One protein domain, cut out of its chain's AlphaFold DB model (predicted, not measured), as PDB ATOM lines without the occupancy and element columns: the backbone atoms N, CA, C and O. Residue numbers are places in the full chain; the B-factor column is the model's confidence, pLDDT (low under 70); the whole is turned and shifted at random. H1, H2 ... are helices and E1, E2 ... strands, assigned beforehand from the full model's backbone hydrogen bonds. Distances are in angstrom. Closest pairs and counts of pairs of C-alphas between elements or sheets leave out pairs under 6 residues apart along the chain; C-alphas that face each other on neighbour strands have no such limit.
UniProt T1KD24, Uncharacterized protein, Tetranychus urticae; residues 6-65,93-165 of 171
ATOM      1  N   PHE A   6     209.384 249.655 328.247       86.94
ATOM      2  CA  PHE A   6     210.006 248.763 327.265       86.94
ATOM      3  C   PHE A   6     209.260 247.446 327.132       86.94
ATOM      4  O   PHE A   6     209.138 246.907 326.037       86.94
ATOM      5  N   PHE A   7     208.840 246.892 328.267       88.94
ATOM      6  CA  PHE A   7     208.320 245.538 328.328       88.94
ATOM      7  C   PHE A   7     207.551 245.328 329.630       88.94
ATOM      8  O   PHE A   7     207.948 245.841 330.678       88.94
ATOM      9  N   LYS A   8     206.462 244.564 329.572       90.81
ATOM     10  CA  LYS A   8     205.640 244.212 330.730       90.81
ATOM     11  C   LYS A   8     205.019 242.849 330.488       90.81
ATOM     12  O   LYS A   8     204.265 242.704 329.535       90.81
ATOM     13  N   GLU A   9     205.292 241.895 331.367       92.25
ATOM     14  CA  GLU A   9     204.707 240.556 331.277       92.25
ATOM     15  C   GLU A   9     204.704 239.842 332.637       92.25
ATOM     16  O   GLU A   9     205.439 240.199 333.566       92.25
ATOM     17  N   VAL A  10     203.846 238.828 332.765       94.88
ATOM     18  CA  VAL A  10     203.882 237.858 333.860       94.88
ATOM     19  C   VAL A  10     204.656 236.617 333.424       94.88
ATOM     20  O   VAL A  10     204.323 235.991 332.423       94.88
ATOM     21  N   PHE A  11     205.637 236.233 334.229       96.12
ATOM     22  CA  PHE A  11     206.470 235.059 334.023       96.12
ATOM     23  C   PHE A  11     206.142 233.954 335.023       96.12
ATOM     24  O   PHE A  11     205.844 234.231 336.191       96.12
ATOM     25  N   ASP A  12     206.261 232.706 334.576       96.19
ATOM     26  CA  ASP A  12     206.280 231.519 335.429       96.19
ATOM     27  C   ASP A  12     207.729 231.104 335.719       96.19
ATOM     28  O   ASP A  12     208.548 231.009 334.804       96.19
ATOM     29  N   VAL A  13     208.071 230.886 336.992       95.94
ATOM     30  CA  VAL A  13     209.433 230.507 337.400       95.94
ATOM     31  C   VAL A  13     209.618 229.004 337.187       95.94
ATOM     32  O   VAL A  13     209.130 228.186 337.972       95.94
ATOM     33  N   LEU A  14     210.357 228.636 336.142       95.12
ATOM     34  CA  LEU A  14     210.622 227.250 335.761       95.12
ATOM     35  C   LEU A  14     211.686 226.598 336.645       95.12
ATOM     36  O   LEU A  14     211.546 225.429 337.025       95.12
ATOM     37  N   ASP A  15     212.738 227.346 336.982       93.56
ATOM     38  CA  ASP A  15     213.817 226.843 337.825       93.56
ATOM     39  C   ASP A  15     214.591 227.939 338.568       93.56
ATOM     40  O   ASP A  15     214.532 229.124 338.230       93.56
ATOM     41  N   VAL A  16     215.332 227.524 339.597       92.38
ATOM     42  CA  VAL A  16     216.208 228.378 340.405       92.38
ATOM     43  C   VAL A  16     217.557 227.676 340.579       92.38
ATOM     44  O   VAL A  16     217.627 226.617 341.192       92.38
ATOM     45  N   ASN A  17     218.630 228.301 340.093       88.88
ATOM     46  CA  ASN A  17     220.019 227.828 340.144       88.88
ATOM     47  C   ASN A  17     220.295 226.512 339.384       88.88
ATOM     48  O   ASN A  17     221.096 225.706 339.845       88.88
ATOM     49  N   CYS A  18     219.682 226.308 338.210       73.06
ATOM     50  CA  CYS A  18     219.941 225.131 337.361       73.06
ATOM     51  C   CYS A  18     221.405 225.054 336.870       73.06
ATOM     52  O   CYS A  18     222.020 223.990 336.896       73.06
ATOM     53  N   ASP A  19     221.982 226.203 336.488       69.81
ATOM     54  CA  ASP A  19     223.216 226.247 335.683       69.81
ATOM     55  C   ASP A  19     224.456 226.801 336.414       69.81
ATOM     56  O   ASP A  19     225.551 226.817 335.850       69.81
ATOM     57  N   THR A  20     224.329 227.303 337.649       62.41
ATOM     58  CA  THR A  20     225.412 228.044 338.329       62.41
ATOM     59  C   THR A  20     225.828 227.428 339.657       62.41
ATOM     60  O   THR A  20     224.984 227.079 340.480       62.41
ATOM     61  N   SER A  21     227.145 227.404 339.918       60.69
ATOM     62  CA  SER A  21     227.683 227.295 341.278       60.69
ATOM     63  C   SER A  21     226.997 228.347 342.144       60.69
ATOM     64  O   SER A  21     227.049 229.530 341.804       60.69
ATOM     65  N   VAL A  22     226.326 227.914 343.207       63.50
ATOM     66  CA  VAL A  22     225.508 228.773 344.068       63.50
ATOM     67  C   VAL A  22     226.404 229.861 344.662       63.50
ATOM     68  O   VAL A  22     227.157 229.611 345.601       63.50
ATOM     69  N   ALA A  23     226.383 231.053 344.063       73.50
ATOM     70  CA  ALA A  23     227.053 232.209 344.628       73.50
ATOM     71  C   ALA A  23     226.304 232.590 345.903       73.50
ATOM     72  O   ALA A  23     225.070 232.582 345.938       73.50
ATOM     73  N   GLU A  24     227.046 232.894 346.962       82.19
ATOM     74  CA  GLU A  24     226.435 233.260 348.229       82.19
ATOM     75  C   GLU A  24     225.505 234.459 348.006       82.19
ATOM     76  O   GLU A  24     225.895 235.474 347.429       82.19
ATOM     77  N   ASN A  25     224.252 234.317 348.433       90.56
ATOM     78  CA  ASN A  25     223.209 235.336 348.335       90.56
ATOM     79  C   ASN A  25     222.679 235.665 346.926       90.56
ATOM     80  O   ASN A  25     221.776 236.501 346.836       90.56
ATOM     81  N   VAL A  26     223.114 235.002 345.852       92.00
ATOM     82  CA  VAL A  26     222.582 235.241 344.497       92.00
ATOM     83  C   VAL A  26     221.869 234.006 343.965       92.00
ATOM     84  O   VAL A  26     222.441 232.922 343.910       92.00
ATOM     85  N   ASN A  27     220.622 234.192 343.534       92.50
ATOM     86  CA  ASN A  27     219.857 233.166 342.839       92.50
ATOM     87  C   ASN A  27     219.690 233.542 341.370       92.50
ATOM     88  O   ASN A  27     219.151 234.606 341.075       92.50
ATOM     89  N   ARG A  28     220.076 232.645 340.464       94.06
ATOM     90  CA  ARG A  28     219.746 232.727 339.044       94.06
ATOM     91  C   ARG A  28     218.422 232.031 338.796       94.06
ATOM     92  O   ARG A  28     218.308 230.829 339.019       94.06
ATOM     93  N   ILE A  29     217.428 232.770 338.332       94.56
ATOM     94  CA  ILE A  29     216.101 232.234 338.038       94.56
ATOM     95  C   ILE A  29     215.910 232.110 336.534       94.56
ATOM     96  O   ILE A  29     216.339 232.981 335.775       94.56
ATOM     97  N   HIS A  30     215.266 231.022 336.125       95.50
ATOM     98  CA  HIS A  30     214.829 230.791 334.755       95.50
ATOM     99  C   HIS A  30     213.312 230.858 334.709       95.50
ATOM    100  O   HIS A  30     212.637 230.153 335.462       95.50
ATOM    101  N   CYS A  31     212.787 231.747 333.873       95.88
ATOM    102  CA  CYS A  31     211.361 231.991 333.764       95.88
ATOM    103  C   CYS A  31     210.911 232.022 332.308       95.88
ATOM    104  O   CYS A  31     211.666 232.429 331.427       95.88
ATOM    105  N   GLU A  32     209.653 231.664 332.088       95.56
ATOM    106  CA  GLU A  32     208.997 231.691 330.782       95.56
ATOM    107  C   GLU A  32     207.770 232.607 330.833       95.56
ATOM    108  O   GLU A  32     207.042 232.638 331.832       95.56
ATOM    109  N   GLY A  33     207.598 233.413 329.788       93.69
ATOM    110  CA  GLY A  33     206.463 234.310 329.607       93.69
ATOM    111  C   GLY A  33     205.161 233.526 329.460       93.69
ATOM    112  O   GLY A  33     205.121 232.470 328.834       93.69
ATOM    113  N   ILE A  34     204.090 234.007 330.091       91.56
ATOM    114  CA  ILE A  34     202.777 233.347 330.030       91.56
ATOM    115  C   ILE A  34     202.016 233.733 328.760       91.56
ATOM    116  O   ILE A  34     201.248 232.928 328.233       91.56
ATOM    117  N   GLU A  35     202.162 234.979 328.315       87.50
ATOM    118  CA  GLU A  35     201.383 235.539 327.208       87.50
ATOM    119  C   GLU A  35     202.178 235.518 325.906       87.50
ATOM    120  O   GLU A  35     201.600 235.380 324.827       87.50
ATOM    121  N   THR A  36     203.500 235.630 326.004       84.69
ATOM    122  CA  THR A  36     204.399 235.657 324.859       84.69
ATOM    123  C   THR A  36     205.413 234.516 324.933       84.69
ATOM    124  O   THR A  36     205.673 233.952 325.994       84.69
ATOM    125  N   GLN A  37     206.026 234.179 323.796       85.31
ATOM    126  CA  GLN A  37     207.140 233.225 323.740       85.31
ATOM    127  C   GLN A  37     208.447 233.887 324.208       85.31
ATOM    128  O   GLN A  37     209.415 233.992 323.450       85.31
ATOM    129  N   THR A  38     208.453 234.378 325.449       90.75
ATOM    130  CA  THR A  38     209.595 235.073 326.041       90.75
ATOM    131  C   THR A  38     210.309 234.199 327.063       90.75
ATOM    132  O   THR A  38     209.702 233.669 327.987       90.75
ATOM    133  N   ASP A  39     211.626 234.106 326.938       94.06
ATOM    134  CA  ASP A  39     212.516 233.423 327.875       94.06
ATOM    135  C   ASP A  39     213.308 234.451 328.693       94.06
ATOM    136  O   ASP A  39     213.904 235.383 328.141       94.06
ATOM    137  N   LEU A  40     213.318 234.290 330.017       95.31
ATOM    138  CA  LEU A  40     213.986 235.192 330.952       95.31
ATOM    139  C   LEU A  40     214.976 234.423 331.834       95.31
ATOM    140  O   LEU A  40     214.592 233.542 332.603       95.31
ATOM    141  N   LEU A  41     216.245 234.837 331.806       95.75
ATOM    142  CA  LEU A  41     217.228 234.511 332.842       95.75
ATOM    143  C   LEU A  41     217.551 235.761 333.651       95.75
ATOM    144  O   LEU A  41     217.879 236.805 333.082       95.75
ATOM    145  N   LEU A  42     217.495 235.648 334.974       95.56
ATOM    146  CA  LEU A  42     217.684 236.785 335.865       95.56
ATOM    147  C   LEU A  42     218.419 236.391 337.146       95.56
ATOM    148  O   LEU A  42     217.993 235.484 337.855       95.56
ATOM    149  N   ASP A  43     219.472 237.127 337.481       94.94
ATOM    150  CA  ASP A  43     220.113 237.051 338.789       94.94
ATOM    151  C   ASP A  43     219.399 237.959 339.799       94.94
ATOM    152  O   ASP A  43     219.132 239.134 339.543       94.94
ATOM    153  N   LEU A  44     219.110 237.407 340.975       94.25
ATOM    154  CA  LEU A  44     218.426 238.078 342.074       94.25
ATOM    155  C   LEU A  44     219.252 238.016 343.351       94.25
ATOM    156  O   LEU A  44     219.791 236.967 343.711       94.25
ATOM    157  N   TYR A  45     219.255 239.115 344.103       94.25
ATOM    158  CA  TYR A  45     219.779 239.119 345.465       94.25
ATOM    159  C   TYR A  45     218.777 238.454 346.423       94.25
ATOM    160  O   TYR A  45     217.793 239.054 346.870       94.25
ATOM    161  N   SER A  46     219.043 237.186 346.726       91.38
ATOM    162  CA  SER A  46     218.144 236.288 347.452       91.38
ATOM    163  C   SER A  46     217.759 236.727 348.877       91.38
ATOM    164  O   SER A  46     216.618 236.444 349.253       91.38
ATOM    165  N   PRO A  47     218.588 237.459 349.661       92.56
ATOM    166  CA  PRO A  47     218.182 237.927 350.989       92.56
ATOM    167  C   PRO A  47     217.051 238.957 350.965       92.56
ATOM    168  O   PRO A  47     216.323 239.085 351.945       92.56
ATOM    169  N   VAL A  48     216.892 239.693 349.859       91.75
ATOM    170  CA  VAL A  48     215.838 240.714 349.713       91.75
ATOM    171  C   VAL A  48     214.638 240.158 348.960       91.75
ATOM    172  O   VAL A  48     213.495 240.397 349.351       91.75
ATOM    173  N   PHE A  49     214.879 239.414 347.881       92.44
ATOM    174  CA  PHE A  49     213.811 238.880 347.048       92.44
ATOM    175  C   PHE A  49     214.131 237.453 346.619       92.44
ATOM    176  O   PHE A  49     214.893 237.211 345.687       92.44
ATOM    177  N   ASN A  50     213.523 236.494 347.315       90.50
ATOM    178  CA  ASN A  50     213.542 235.096 346.905       90.50
ATOM    179  C   ASN A  50     212.331 234.768 346.025       90.50
ATOM    180  O   ASN A  50     211.303 235.438 346.086       90.50
ATOM    181  N   VAL A  51     212.454 233.734 345.208       91.88
ATOM    182  CA  VAL A  51     211.336 233.129 344.480       91.88
ATOM    183  C   VAL A  51     211.532 231.623 344.492       91.88
ATOM    184  O   VAL A  51     212.651 231.137 344.685       91.88
ATOM    185  N   LYS A  52     210.441 230.884 344.323       92.38
ATOM    186  CA  LYS A  52     210.465 229.422 344.224       92.38
ATOM    187  C   LYS A  52     209.976 228.983 342.853       92.38
ATOM    188  O   LYS A  52     209.181 229.670 342.221       92.38
ATOM    189  N   LYS A  53     210.413 227.798 342.435       94.12
ATOM    190  CA  LYS A  53     209.873 227.117 341.258       94.12
ATOM    191  C   LYS A  53     208.342 227.013 341.339       94.12
ATOM    192  O   LYS A  53     207.805 226.641 342.385       94.12
ATOM    193  N   GLY A  54     207.665 227.342 340.241       92.75
ATOM    194  CA  GLY A  54     206.206 227.383 340.114       92.75
ATOM    195  C   GLY A  54     205.535 228.624 340.715       92.75
ATOM    196  O   GLY A  54     204.308 228.666 340.827       92.75
ATOM    197  N   GLU A  55     206.303 229.621 341.167       94.81
ATOM    198  CA  GLU A  55     205.754 230.941 341.483       94.81
ATOM    199  C   GLU A  55     205.636 231.795 340.217       94.81
ATOM    200  O   GLU A  55     206.446 231.687 339.302       94.81
ATOM    201  N   LYS A  56     204.647 232.694 340.200       95.50
ATOM    202  CA  LYS A  56     204.466 233.671 339.125       95.50
ATOM    203  C   LYS A  56     204.943 235.049 339.567       95.50
ATOM    204  O   LYS A  56     204.582 235.527 340.652       95.50
ATOM    205  N   ILE A  57     205.715 235.708 338.713       95.56
ATOM    206  CA  ILE A  57     206.224 237.062 338.942       95.56
ATOM    207  C   ILE A  57     205.786 237.988 337.817       95.56
ATOM    208  O   ILE A  57     205.767 237.609 336.655       95.56
ATOM    209  N   ASN A  58     205.431 239.219 338.161       94.75
ATOM    210  CA  ASN A  58     205.158 240.269 337.191       94.75
ATOM    211  C   ASN A  58     206.412 241.131 337.055       94.75
ATOM    212  O   ASN A  58     206.920 241.641 338.063       94.75
ATOM    213  N   VAL A  59     206.902 241.248 335.825       94.31
ATOM    214  CA  VAL A  59     208.127 241.955 335.465       94.31
ATOM    215  C   VAL A  59     207.767 243.144 334.588       94.31
ATOM    216  O   VAL A  59     207.069 243.011 333.584       94.31
ATOM    217  N   LEU A  60     208.279 244.309 334.968       92.88
ATOM    218  CA  LEU A  60     208.133 245.555 334.237       92.88
ATOM    219  C   LEU A  60     209.518 246.150 333.977       92.88
ATOM    220  O   LEU A  60     210.306 246.339 334.904       92.88
ATOM    221  N   LEU A  61     209.795 246.459 332.714       92.38
ATOM    222  CA  LEU A  61     211.016 247.111 332.260       92.38
ATOM    223  C   LEU A  61     210.686 248.520 331.776       92.38
ATOM    224  O   LEU A  61     209.847 248.695 330.888       92.38
ATOM    225  N   VAL A  62     211.353 249.524 332.342       91.12
ATOM    226  CA  VAL A  62     211.156 250.939 331.983       91.12
ATOM    227  C   VAL A  62     212.481 251.645 331.714       91.12
ATOM    228  O   VAL A  62     213.536 251.219 332.196       91.12
ATOM    229  N   LYS A  63     212.425 252.727 330.930       88.50
ATOM    230  CA  LYS A  63     213.583 253.576 330.605       88.50
ATOM    231  C   LYS A  63     214.034 254.369 331.823       88.50
ATOM    232  O   LYS A  63     215.229 254.447 332.095       88.50
ATOM    233  N   GLU A  64     213.078 254.936 332.552       84.62
ATOM    234  CA  GLU A  64     213.316 255.810 333.699       84.62
ATOM    235  C   GLU A  64     212.223 255.639 334.761       84.62
ATOM    236  O   GLU A  64     211.066 255.359 334.449       84.62
ATOM    237  N   ILE A  65     212.571 255.836 336.035       81.44
ATOM    238  CA  ILE A  65     211.593 255.970 337.119       81.44
ATOM    239  C   ILE A  65     211.490 257.460 337.427       81.44
ATOM    240  O   ILE A  65     212.415 258.042 337.995       81.44
ATOM    241  N   PRO A  93     200.999 267.814 339.634       45.94
ATOM    242  CA  PRO A  93     201.476 266.878 340.656       45.94
ATOM    243  C   PRO A  93     200.544 265.675 340.864       45.94
ATOM    244  O   PRO A  93     200.980 264.625 341.346       45.94
ATOM    245  N   LEU A  94     199.268 265.820 340.491       42.69
ATOM    246  CA  LEU A  94     198.268 264.764 340.567       42.69
ATOM    247  C   LEU A  94     198.588 263.581 339.637       42.69
ATOM    248  O   LEU A  94     198.364 262.431 340.025       42.69
ATOM    249  N   ASP A  95     199.183 263.839 338.469       48.88
ATOM    250  CA  ASP A  95     199.477 262.808 337.470       48.88
ATOM    251  C   ASP A  95     200.800 262.081 337.753       48.88
ATOM    252  O   ASP A  95     200.922 260.871 337.575       48.88
ATOM    253  N   THR A  96     201.774 262.761 338.372       49.78
ATOM    254  CA  THR A  96     202.964 262.073 338.909       49.78
ATOM    255  C   THR A  96     202.583 261.072 340.004       49.78
ATOM    256  O   THR A  96     203.205 260.015 340.122       49.78
ATOM    257  N   SER A  97     201.532 261.362 340.783       54.28
ATOM    258  CA  SER A  97     201.043 260.436 341.809       54.28
ATOM    259  C   SER A  97     200.511 259.129 341.210       54.28
ATOM    260  O   SER A  97     200.670 258.076 341.826       54.28
ATOM    261  N   SER A  98     199.939 259.160 339.999       54.78
ATOM    262  CA  SER A  98     199.340 257.988 339.349       54.78
ATOM    263  C   SER A  98     200.413 256.971 338.918       54.78
ATOM    264  O   SER A  98     200.308 255.783 339.237       54.78
ATOM    265  N   ILE A  99     201.505 257.453 338.316       57.81
ATOM    266  CA  ILE A  99     202.665 256.646 337.897       57.81
ATOM    267  C   ILE A  99     203.412 256.104 339.122       57.81
ATOM    268  O   ILE A  99     203.738 254.915 339.192       57.81
ATOM    269  N   LEU A 100     203.624 256.948 340.139       62.69
ATOM    270  CA  LEU A 100     204.243 256.524 341.397       62.69
ATOM    271  C   LEU A 100     203.398 255.448 342.096       62.69
ATOM    272  O   LEU A 100     203.941 254.483 342.639       62.69
ATOM    273  N   ASN A 101     202.069 255.567 342.033       65.69
ATOM    274  CA  ASN A 101     201.142 254.571 342.557       65.69
ATOM    275  C   ASN A 101     201.240 253.232 341.811       65.69
ATOM    276  O   ASN A 101     201.109 252.184 342.451       65.69
ATOM    277  N   GLU A 102     201.503 253.205 340.500       72.75
ATOM    278  CA  GLU A 102     201.759 251.939 339.797       72.75
ATOM    279  C   GLU A 102     203.086 251.308 340.237       72.75
ATOM    280  O   GLU A 102     203.105 250.125 340.598       72.75
ATOM    281  N   TYR A 103     204.165 252.092 340.303       79.38
ATOM    282  CA  TYR A 103     205.488 251.598 340.702       79.38
ATOM    283  C   TYR A 103     205.554 251.163 342.173       79.38
ATOM    284  O   TYR A 103     206.252 250.203 342.496       79.38
ATOM    285  N   SER A 104     204.748 251.764 343.056       77.12
ATOM    286  CA  SER A 104     204.648 251.387 344.480       77.12
ATOM    287  C   SER A 104     204.218 249.929 344.722       77.12
ATOM    288  O   SER A 104     204.446 249.364 345.798       77.12
ATOM    289  N   LYS A 105     203.593 249.295 343.720       84.94
ATOM    290  CA  LYS A 105     203.149 247.894 343.783       84.94
ATOM    291  C   LYS A 105     204.316 246.918 343.626       84.94
ATOM    292  O   LYS A 105     204.168 245.747 343.985       84.94
ATOM    293  N   PHE A 106     205.448 247.377 343.099       87.38
ATOM    294  CA  PHE A 106     206.645 246.573 342.901       87.38
ATOM    295  C   PHE A 106     207.479 246.513 344.179       87.38
ATOM    296  O   PHE A 106     207.562 247.469 344.946       87.38
ATOM    297  N   LYS A 107     208.027 245.329 344.464       89.56
ATOM    298  CA  LYS A 107     208.731 245.033 345.724       89.56
ATOM    299  C   LYS A 107     210.229 244.880 345.545       89.56
ATOM    300  O   LYS A 107     210.959 244.952 346.526       89.56
ATOM    301  N   TYR A 108     210.669 244.684 344.313       93.88
ATOM    302  CA  TYR A 108     212.068 244.561 343.975       93.88
ATOM    303  C   TYR A 108     212.350 245.428 342.758       93.88
ATOM    304  O   TYR A 108     211.612 245.363 341.776       93.88
ATOM    305  N   ILE A 109     213.366 246.280 342.856       93.94
ATOM    306  CA  ILE A 109     213.733 247.232 341.810       93.94
ATOM    307  C   ILE A 109     215.241 247.157 341.610       93.94
ATOM    308  O   ILE A 109     215.994 247.201 342.581       93.94
ATOM    309  N   MET A 110     215.671 247.072 340.357       95.25
ATOM    310  CA  MET A 110     217.075 247.139 339.968       95.25
ATOM    311  C   MET A 110     217.275 248.181 338.873       95.25
ATOM    312  O   MET A 110     216.400 248.391 338.035       95.25
ATOM    313  N   HIS A 111     218.440 248.823 338.880       95.69
ATOM    314  CA  HIS A 111     218.873 249.757 337.846       95.69
ATOM    315  C   HIS A 111     220.173 249.257 337.220       95.69
ATOM    316  O   HIS A 111     221.101 248.856 337.927       95.69
ATOM    317  N   GLY A 112     220.212 249.235 335.894       95.75
ATOM    318  CA  GLY A 112     221.304 248.653 335.137       95.75
ATOM    319  C   GLY A 112     221.372 249.202 333.723       95.75
ATOM    320  O   GLY A 112     220.683 250.161 333.369       95.75
ATOM    321  N   LYS A 113     222.226 248.582 332.913       95.69
ATOM    322  CA  LYS A 113     222.417 248.956 331.510       95.69
ATOM    323  C   LYS A 113     222.419 247.744 330.604       95.69
ATOM    324  O   LYS A 113     222.922 246.681 330.976       95.69
ATOM    325  N   ILE A 114     221.889 247.933 329.403       95.75
ATOM    326  CA  ILE A 114     221.982 246.956 328.321       95.75
ATOM    327  C   ILE A 114     223.409 246.995 327.780       95.75
ATOM    328  O   ILE A 114     223.874 248.045 327.348       95.75
ATOM    329  N   TYR A 115     224.103 245.862 327.793       96.25
ATOM    330  CA  TYR A 115     225.492 245.788 327.321       96.25
ATOM    331  C   TYR A 115     225.639 244.969 326.039       96.25
ATOM    332  O   TYR A 115     226.672 245.038 325.376       96.25
ATOM    333  N   LYS A 116     224.630 244.166 325.687       95.38
ATOM    334  CA  LYS A 116     224.672 243.307 324.505       95.38
ATOM    335  C   LYS A 116     223.266 243.034 323.985       95.38
ATOM    336  O   LYS A 116     222.337 242.828 324.760       95.38
ATOM    337  N   ILE A 117     223.134 243.013 322.665       93.94
ATOM    338  CA  ILE A 117     221.914 242.650 321.945       93.94
ATOM    339  C   ILE A 117     222.324 241.666 320.847       93.94
ATOM    340  O   ILE A 117     223.284 241.917 320.120       93.94
ATOM    341  N   GLU A 118     221.628 240.539 320.742       92.56
ATOM    342  CA  GLU A 118     221.817 239.551 319.681       92.56
ATOM    343  C   GLU A 118     220.515 239.377 318.904       92.56
ATOM    344  O   GLU A 118     219.478 239.101 319.500       92.56
ATOM    345  N   ASN A 119     220.582 239.458 317.578       88.19
ATOM    346  CA  ASN A 119     219.469 239.091 316.709       88.19
ATOM    347  C   ASN A 119     219.712 237.669 316.201       88.19
ATOM    348  O   ASN A 119     220.763 237.387 315.623       88.19
ATOM    349  N   LYS A 120     218.762 236.769 316.443       79.94
ATOM    350  CA  LYS A 120     218.813 235.365 316.026       79.94
ATOM    351  C   LYS A 120     217.598 235.051 315.166       79.94
ATOM    352  O   LYS A 120     216.525 235.601 315.366       79.94
ATOM    353  N   MET A 121     217.766 234.135 314.224       69.88
ATOM    354  CA  MET A 121     216.653 233.544 313.486       69.88
ATOM    355  C   MET A 121     216.444 232.136 314.030       69.88
ATOM    356  O   MET A 121     217.403 231.360 314.076       69.88
ATOM    357  N   ILE A 122     215.225 231.800 314.454       68.25
ATOM    358  CA  ILE A 122     214.886 230.396 314.713       68.25
ATOM    359  C   ILE A 122     214.698 229.695 313.364       68.25
ATOM    360  O   ILE A 122     214.367 230.318 312.355       68.25
ATOM    361  N   SER A 123     214.848 228.372 313.348       63.75
ATOM    362  CA  SER A 123     214.536 227.504 312.206       63.75
ATOM    363  C   SER A 123     213.126 227.688 311.622       63.75
ATOM    364  O   SER A 123     212.894 227.285 310.488       63.75
ATOM    365  N   THR A 124     212.190 228.289 312.365       65.31
ATOM    366  CA  THR A 124     210.820 228.618 311.928       65.31
ATOM    367  C   THR A 124     210.707 229.934 311.144       65.31
ATOM    368  O   THR A 124     209.598 230.326 310.799       65.31
ATOM    369  N   ASN A 125     211.825 230.596 310.807       65.50
ATOM    370  CA  ASN A 125     211.883 231.901 310.124       65.50
ATOM    371  C   ASN A 125     211.357 233.099 310.938       65.50
ATOM    372  O   ASN A 125     211.259 234.203 310.403       65.50
ATOM    373  N   GLU A 126     211.082 232.919 312.229       74.94
ATOM    374  CA  GLU A 126     210.695 234.012 313.118       74.94
ATOM    375  C   GLU A 126     211.946 234.672 313.732       74.94
ATOM    376  O   GLU A 126     212.809 233.977 314.291       74.94
ATOM    377  N   PRO A 127     212.093 236.005 313.610       80.81
ATOM    378  CA  PRO A 127     213.207 236.722 314.205       80.81
ATOM    379  C   PRO A 127     213.038 236.820 315.725       80.81
ATOM    380  O   PRO A 127     212.048 237.349 316.231       80.81
ATOM    381  N   ILE A 128     214.056 236.360 316.446       86.94
ATOM    382  CA  ILE A 128     214.209 236.520 317.890       86.94
ATOM    383  C   ILE A 128     215.264 237.585 318.176       86.94
ATOM    384  O   ILE A 128     216.329 237.624 317.556       86.94
ATOM    385  N   ILE A 129     215.011 238.390 319.199       90.75
ATOM    386  CA  ILE A 129     216.013 239.247 319.825       90.75
ATOM    387  C   ILE A 129     216.343 238.715 321.220       90.75
ATOM    388  O   ILE A 129     215.456 238.336 321.981       90.75
ATOM    389  N   ALA A 130     217.629 238.684 321.559       92.75
ATOM    390  CA  ALA A 130     218.119 238.418 322.904       92.75
ATOM    391  C   ALA A 130     218.825 239.665 323.440       92.75
ATOM    392  O   ALA A 130     219.882 240.068 322.946       92.75
ATOM    393  N   VAL A 131     218.235 240.279 324.459       94.25
ATOM    394  CA  VAL A 131     218.752 241.466 325.139       94.25
ATOM    395  C   VAL A 131     219.444 241.046 326.425       94.25
ATOM    396  O   VAL A 131     218.868 240.326 327.238       94.25
ATOM    397  N   TYR A 132     220.659 241.541 326.635       96.44
ATOM    398  CA  TYR A 132     221.440 241.297 327.839       96.44
ATOM    399  C   TYR A 132     221.707 242.603 328.582       96.44
ATOM    400  O   TYR A 132     222.174 243.589 327.999       96.44
ATOM    401  N   ALA A 133     221.458 242.587 329.887       97.00
ATOM    402  CA  ALA A 133     221.692 243.721 330.768       97.00
ATOM    403  C   ALA A 133     222.447 243.298 332.031       97.00
ATOM    404  O   ALA A 133     222.446 242.128 332.416       97.00
ATOM    405  N   SER A 134     223.114 244.265 332.658       96.62
ATOM    406  CA  SER A 134     223.818 244.077 333.925       96.62
ATOM    407  C   SER A 134     223.332 245.091 334.950       96.62
ATOM    408  O   SER A 134     223.311 246.299 334.691       96.62
ATOM    409  N   PHE A 135     222.974 244.584 336.126       96.12
ATOM    410  CA  PHE A 135     222.530 245.341 337.290       96.12
ATOM    411  C   PHE A 135     223.622 245.289 338.365       96.12
ATOM    412  O   PHE A 135     223.480 244.632 339.394       96.12
ATOM    413  N   GLY A 136     224.769 245.914 338.084       92.81
ATOM    414  CA  GLY A 136     225.913 245.924 339.007       92.81
ATOM    415  C   GLY A 136     226.576 244.553 339.204       92.81
ATOM    416  O   GLY A 136     227.114 244.288 340.272       92.81
ATOM    417  N   GLY A 137     226.522 243.679 338.194       92.25
ATOM    418  CA  GLY A 137     227.065 242.315 338.246       92.25
ATOM    419  C   GLY A 137     225.996 241.221 338.291       92.25
ATOM    420  O   GLY A 137     226.289 240.092 337.911       92.25
ATOM    421  N   LEU A 138     224.756 241.556 338.664       93.94
ATOM    422  CA  LEU A 138     223.606 240.666 338.489       93.94
ATOM    423  C   LEU A 138     223.202 240.661 337.011       93.94
ATOM    424  O   LEU A 138     222.891 241.715 336.443       93.94
ATOM    425  N   LEU A 139     223.260 239.493 336.375       95.19
ATOM    426  CA  LEU A 139     223.030 239.352 334.944       95.19
ATOM    427  C   LEU A 139     221.548 239.177 334.617       95.19
ATOM    428  O   LEU A 139     220.768 238.603 335.376       95.19
ATOM    429  N   PHE A 140     221.182 239.659 333.437       95.94
ATOM    430  CA  PHE A 140     219.848 239.555 332.870       95.94
ATOM    431  C   PHE A 140     219.937 239.192 331.394       95.94
ATOM    432  O   PHE A 140     220.754 239.759 330.662       95.94
ATOM    433  N   ARG A 141     219.066 238.283 330.959       95.50
ATOM    434  CA  ARG A 141     218.833 237.949 329.554       95.50
ATOM    435  C   ARG A 141     217.335 237.833 329.310       95.50
ATOM    436  O   ARG A 141     216.692 237.002 329.940       95.50
ATOM    437  N   LEU A 142     216.825 238.602 328.357       94.25
ATOM    438  CA  LEU A 142     215.463 238.493 327.841       94.25
ATOM    439  C   LEU A 142     215.528 238.085 326.379       94.25
ATOM    440  O   LEU A 142     216.149 238.784 325.580       94.25
ATOM    441  N   GLN A 143     214.904 236.971 326.032       92.75
ATOM    442  CA  GLN A 143     214.795 236.504 324.661       92.75
ATOM    443  C   GLN A 143     213.326 236.494 324.254       92.75
ATOM    444  O   GLN A 143     212.528 235.846 324.910       92.75
ATOM    445  N   THR A 144     212.976 237.213 323.194       89.19
ATOM    446  CA  THR A 144     211.586 237.468 322.774       89.19
ATOM    447  C   THR A 144     211.514 237.639 321.251       89.19
ATOM    448  O   THR A 144     212.551 237.783 320.591       89.19
ATOM    449  N   SER A 145     210.313 237.600 320.671       86.25
ATOM    450  CA  SER A 145     210.093 237.893 319.250       86.25
ATOM    451  C   SER A 145     210.449 239.351 318.928       86.25
ATOM    452  O   SER A 145     210.357 240.224 319.782       86.25
ATOM    453  N   LEU A 146     210.885 239.643 317.698       74.19
ATOM    454  CA  LEU A 146     211.351 240.984 317.295       74.19
ATOM    455  C   LEU A 146     210.224 242.036 317.162       74.19
ATOM    456  O   LEU A 146     210.497 243.212 316.901       74.19
ATOM    457  N   GLU A 147     208.959 241.646 317.316       65.75
ATOM    458  CA  GLU A 147     207.818 242.541 317.125       65.75
ATOM    459  C   GLU A 147     207.813 243.646 318.202       65.75
ATOM    460  O   GLU A 147     207.677 243.387 319.393       65.75
ATOM    461  N   ASN A 148     207.961 244.908 317.777       54.34
ATOM    462  CA  ASN A 148     207.930 246.124 318.613       54.34
ATOM    463  C   ASN A 148     209.143 246.379 319.536       54.34
ATOM    464  O   ASN A 148     209.021 247.014 320.583       54.34
ATOM    465  N   HIS A 149     210.346 245.966 319.129       63.12
ATOM    466  CA  HIS A 149     211.587 246.173 319.892       63.12
ATOM    467  C   HIS A 149     212.535 247.249 319.327       63.12
ATOM    468  O   HIS A 149     213.741 247.210 319.564       63.12
ATOM    469  N   SER A 150     212.002 248.260 318.631       60.94
ATOM    470  CA  SER A 150     212.792 249.351 318.027       60.94
ATOM    471  C   SER A 150     213.642 250.155 319.019       60.94
ATOM    472  O   SER A 150     214.603 250.801 318.613       60.94
ATOM    473  N   ASP A 151     213.308 250.107 320.310       73.94
ATOM    474  CA  ASP A 151     213.884 250.991 321.321       73.94
ATOM    475  C   ASP A 151     215.039 250.361 322.124       73.94
ATOM    476  O   ASP A 151     215.618 251.016 322.997       73.94
ATOM    477  N   TRP A 152     215.409 249.106 321.870       83.12
ATOM    478  CA  TRP A 152     216.519 248.470 322.583       83.12
ATOM    479  C   TRP A 152     217.865 248.872 321.971       83.12
ATOM    480  O   TRP A 152     218.155 248.576 320.813       83.12
ATOM    481  N   HIS A 153     218.720 249.517 322.768       88.06
ATOM    482  CA  HIS A 153     220.068 249.922 322.361       88.06
ATOM    483  C   HIS A 153     221.086 249.625 323.464       88.06
ATOM    484  O   HIS A 153     220.750 249.626 324.650       88.06
ATOM    485  N   ILE A 154     222.334 249.385 323.062       92.69
ATOM    486  CA  ILE A 154     223.471 249.240 323.979       92.69
ATOM    487  C   ILE A 154     223.683 250.559 324.742       92.69
ATOM    488  O   ILE A 154     223.331 251.630 324.255       92.69
ATOM    489  N   ASP A 155     224.208 250.457 325.962       91.94
ATOM    490  CA  ASP A 155     224.466 251.546 326.913       91.94
ATOM    491  C   ASP A 155     223.223 252.299 327.405       91.94
ATOM    492  O   ASP A 155     223.328 253.250 328.186       91.94
ATOM    493  N   ARG A 156     222.030 251.837 327.023       90.62
ATOM    494  CA  ARG A 156     220.767 252.403 327.485       90.62
ATOM    495  C   ARG A 156     220.461 251.953 328.913       90.62
ATOM    496  O   ARG A 156     220.650 250.785 329.269       90.62
ATOM    497  N   ASN A 157     219.973 252.897 329.717       91.69
ATOM    498  CA  ASN A 157     219.510 252.627 331.074       91.69
ATOM    499  C   ASN A 157     218.283 251.714 331.041       91.69
ATOM    500  O   ASN A 157     217.407 251.849 330.181       91.69
ATOM    501  N   LEU A 158     218.235 250.804 332.004       93.50
ATOM    502  CA  LEU A 158     217.154 249.856 332.177       93.50
ATOM    503  C   LEU A 158     216.808 249.771 333.659       93.50
ATOM    504  O   LEU A 158     217.666 249.471 334.494       93.50
ATOM    505  N   TYR A 159     215.543 250.006 333.975       94.31
ATOM    506  CA  TYR A 159     214.993 249.756 335.298       94.31
ATOM    507  C   TYR A 159     214.124 248.512 335.240       94.31
ATOM    508  O   TYR A 159     213.202 248.428 334.429       94.31
ATOM    509  N   LEU A 160     214.424 247.561 336.115       95.06
ATOM    510  CA  LEU A 160     213.689 246.317 336.276       95.06
ATOM    511  C   LEU A 160     212.886 246.386 337.566       95.06
ATOM    512  O   LEU A 160     213.458 246.534 338.642       95.06
ATOM    513  N   LEU A 161     211.569 246.276 337.452       94.62
ATOM    514  CA  LEU A 161     210.640 246.266 338.569       94.62
ATOM    515  C   LEU A 161     209.948 244.904 338.622       94.62
ATOM    516  O   LEU A 161     209.412 244.428 337.623       94.62
ATOM    517  N   ILE A 162     209.942 244.281 339.801       95.19
ATOM    518  CA  ILE A 162     209.361 242.953 340.018       95.19
ATOM    519  C   ILE A 162     208.403 242.962 341.207       95.19
ATOM    520  O   ILE A 162     208.660 243.551 342.266       95.19
ATOM    521  N   ARG A 163     207.274 242.276 341.037       93.88
ATOM    522  CA  ARG A 163     206.373 241.884 342.125       93.88
ATOM    523  C   ARG A 163     205.961 240.430 341.968       93.88
ATOM    524  O   ARG A 163     205.902 239.909 340.861       93.88
ATOM    525  N   ARG A 164     205.612 239.793 343.082       92.88
ATOM    526  CA  ARG A 164     204.963 238.479 343.050       92.88
ATOM    527  C   ARG A 164     203.497 238.651 342.688       92.88
ATOM    528  O   ARG A 164     202.848 239.567 343.201       92.88
ATOM    529  N   GLU A 165     202.973 237.764 341.856       87.44
ATOM    530  CA  GLU A 165     201.528 237.654 341.705       87.44
ATOM    531  C   GLU A 165     200.946 236.979 342.949       87.44
ATOM    532  O   GLU A 165     201.473 235.987 343.464       87.44
TER     533      GLU A 165
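AT A GLANCE: This is residues 6 to 65 and 93 to 165 of the 171 residues of an uncharacterized protein of Tetranychus urticae (UniProt T1KD24). The domain is a closed barrel of eight antiparallel strands, from which one helix, H1, points away: its residues 93 to 98 stick out. The tip of the hairpin of E5 and E6 makes the other end of the longest axis, with Ser 123 and Pro 93 as the two C-alphas farthest apart. Round the ring run E1, E2, E3, E7, E6, E5, E8, E4 and back to E1. The printed part has 133 residues, with four strands, the helix and four more strands along the chain, and its class is mostly strand. It is compact, with a radius of gyration of the C-alphas of 15.0 A and spans of 49 by 36 by 28 A.

HOW THE PARTS SIT: E1, residues 6 to 16, bends by 73 degrees at residue 12 and forms a hairpin with E2, residues 26 to 33; N 14 and O 30 are 2.8 A apart, within hydrogen-bond range. E2 forms a hairpin with E3, residues 39 to 45, with N 29 and O 42 at 2.8 A. E4, residues 56 to 62, is the antiparallel neighbour of E1, with N 11 and O 57 at 2.8 A. H1, residues 93 to 103, is only just on the barrel, with 5 pairs of C-alphas within 10 A; in it 5 of 7 O i to N i+4 pairs are within hydrogen-bond range. E5, residues 108 to 121, bends by 82 degrees at residue 111 and forms a hairpin with E6, residues 127 to 135, with N 118 and O 130 at 2.9 A. E6 forms a hairpin with E7, residues 138 to 145, with N 131 and O 142 at 2.8 A. E7 is also the antiparallel neighbour of E3, with N 41 and O 141 at 2.9 A. E8, residues 157 to 164, has E5 on one side, with N 110 and O 160 at 2.9 A, and E4 on the other side, with N 161 and O 60 at 2.8 A. The pairing of E5 is staggered: residues 108 to 113 pair with E8 and residues 113 to 121 with E6. E1, E2 and E3 are a meander, each strand the antiparallel neighbour of the one before, and so are E5, E6 and E7. With E4 and E8 these make two Greek keys, the first strand of each the antiparallel neighbour of its fourth.

IN THESE COORDINATES: E1 begins at C-alpha 6, (210.006, 248.763, 327.265), and measures 25.0 A from first to last C-alpha. H1 begins at C-alpha 93, (201.476, 266.878, 340.656), and measures 15.8 A. E5 is the longest strand by residues, 32.7 A, and E6 measures 26.3 A. E8 ends at C-alpha 164, (204.963, 238.479, 343.050).

THE WHOLE: The C-alphas of Pro 93 and Ser 123 are 50.3 A apart. Residues 66 to 92 are not printed, and C-alphas 65 and 93 are 15.3 A apart across this cut. The link from E7 to E8, 11 residues, is long. The mean pLDDT of the printed part is 85.8; residues 19 to 22, 93 to 101, 121 to 125 and 147 to 150 are under 70.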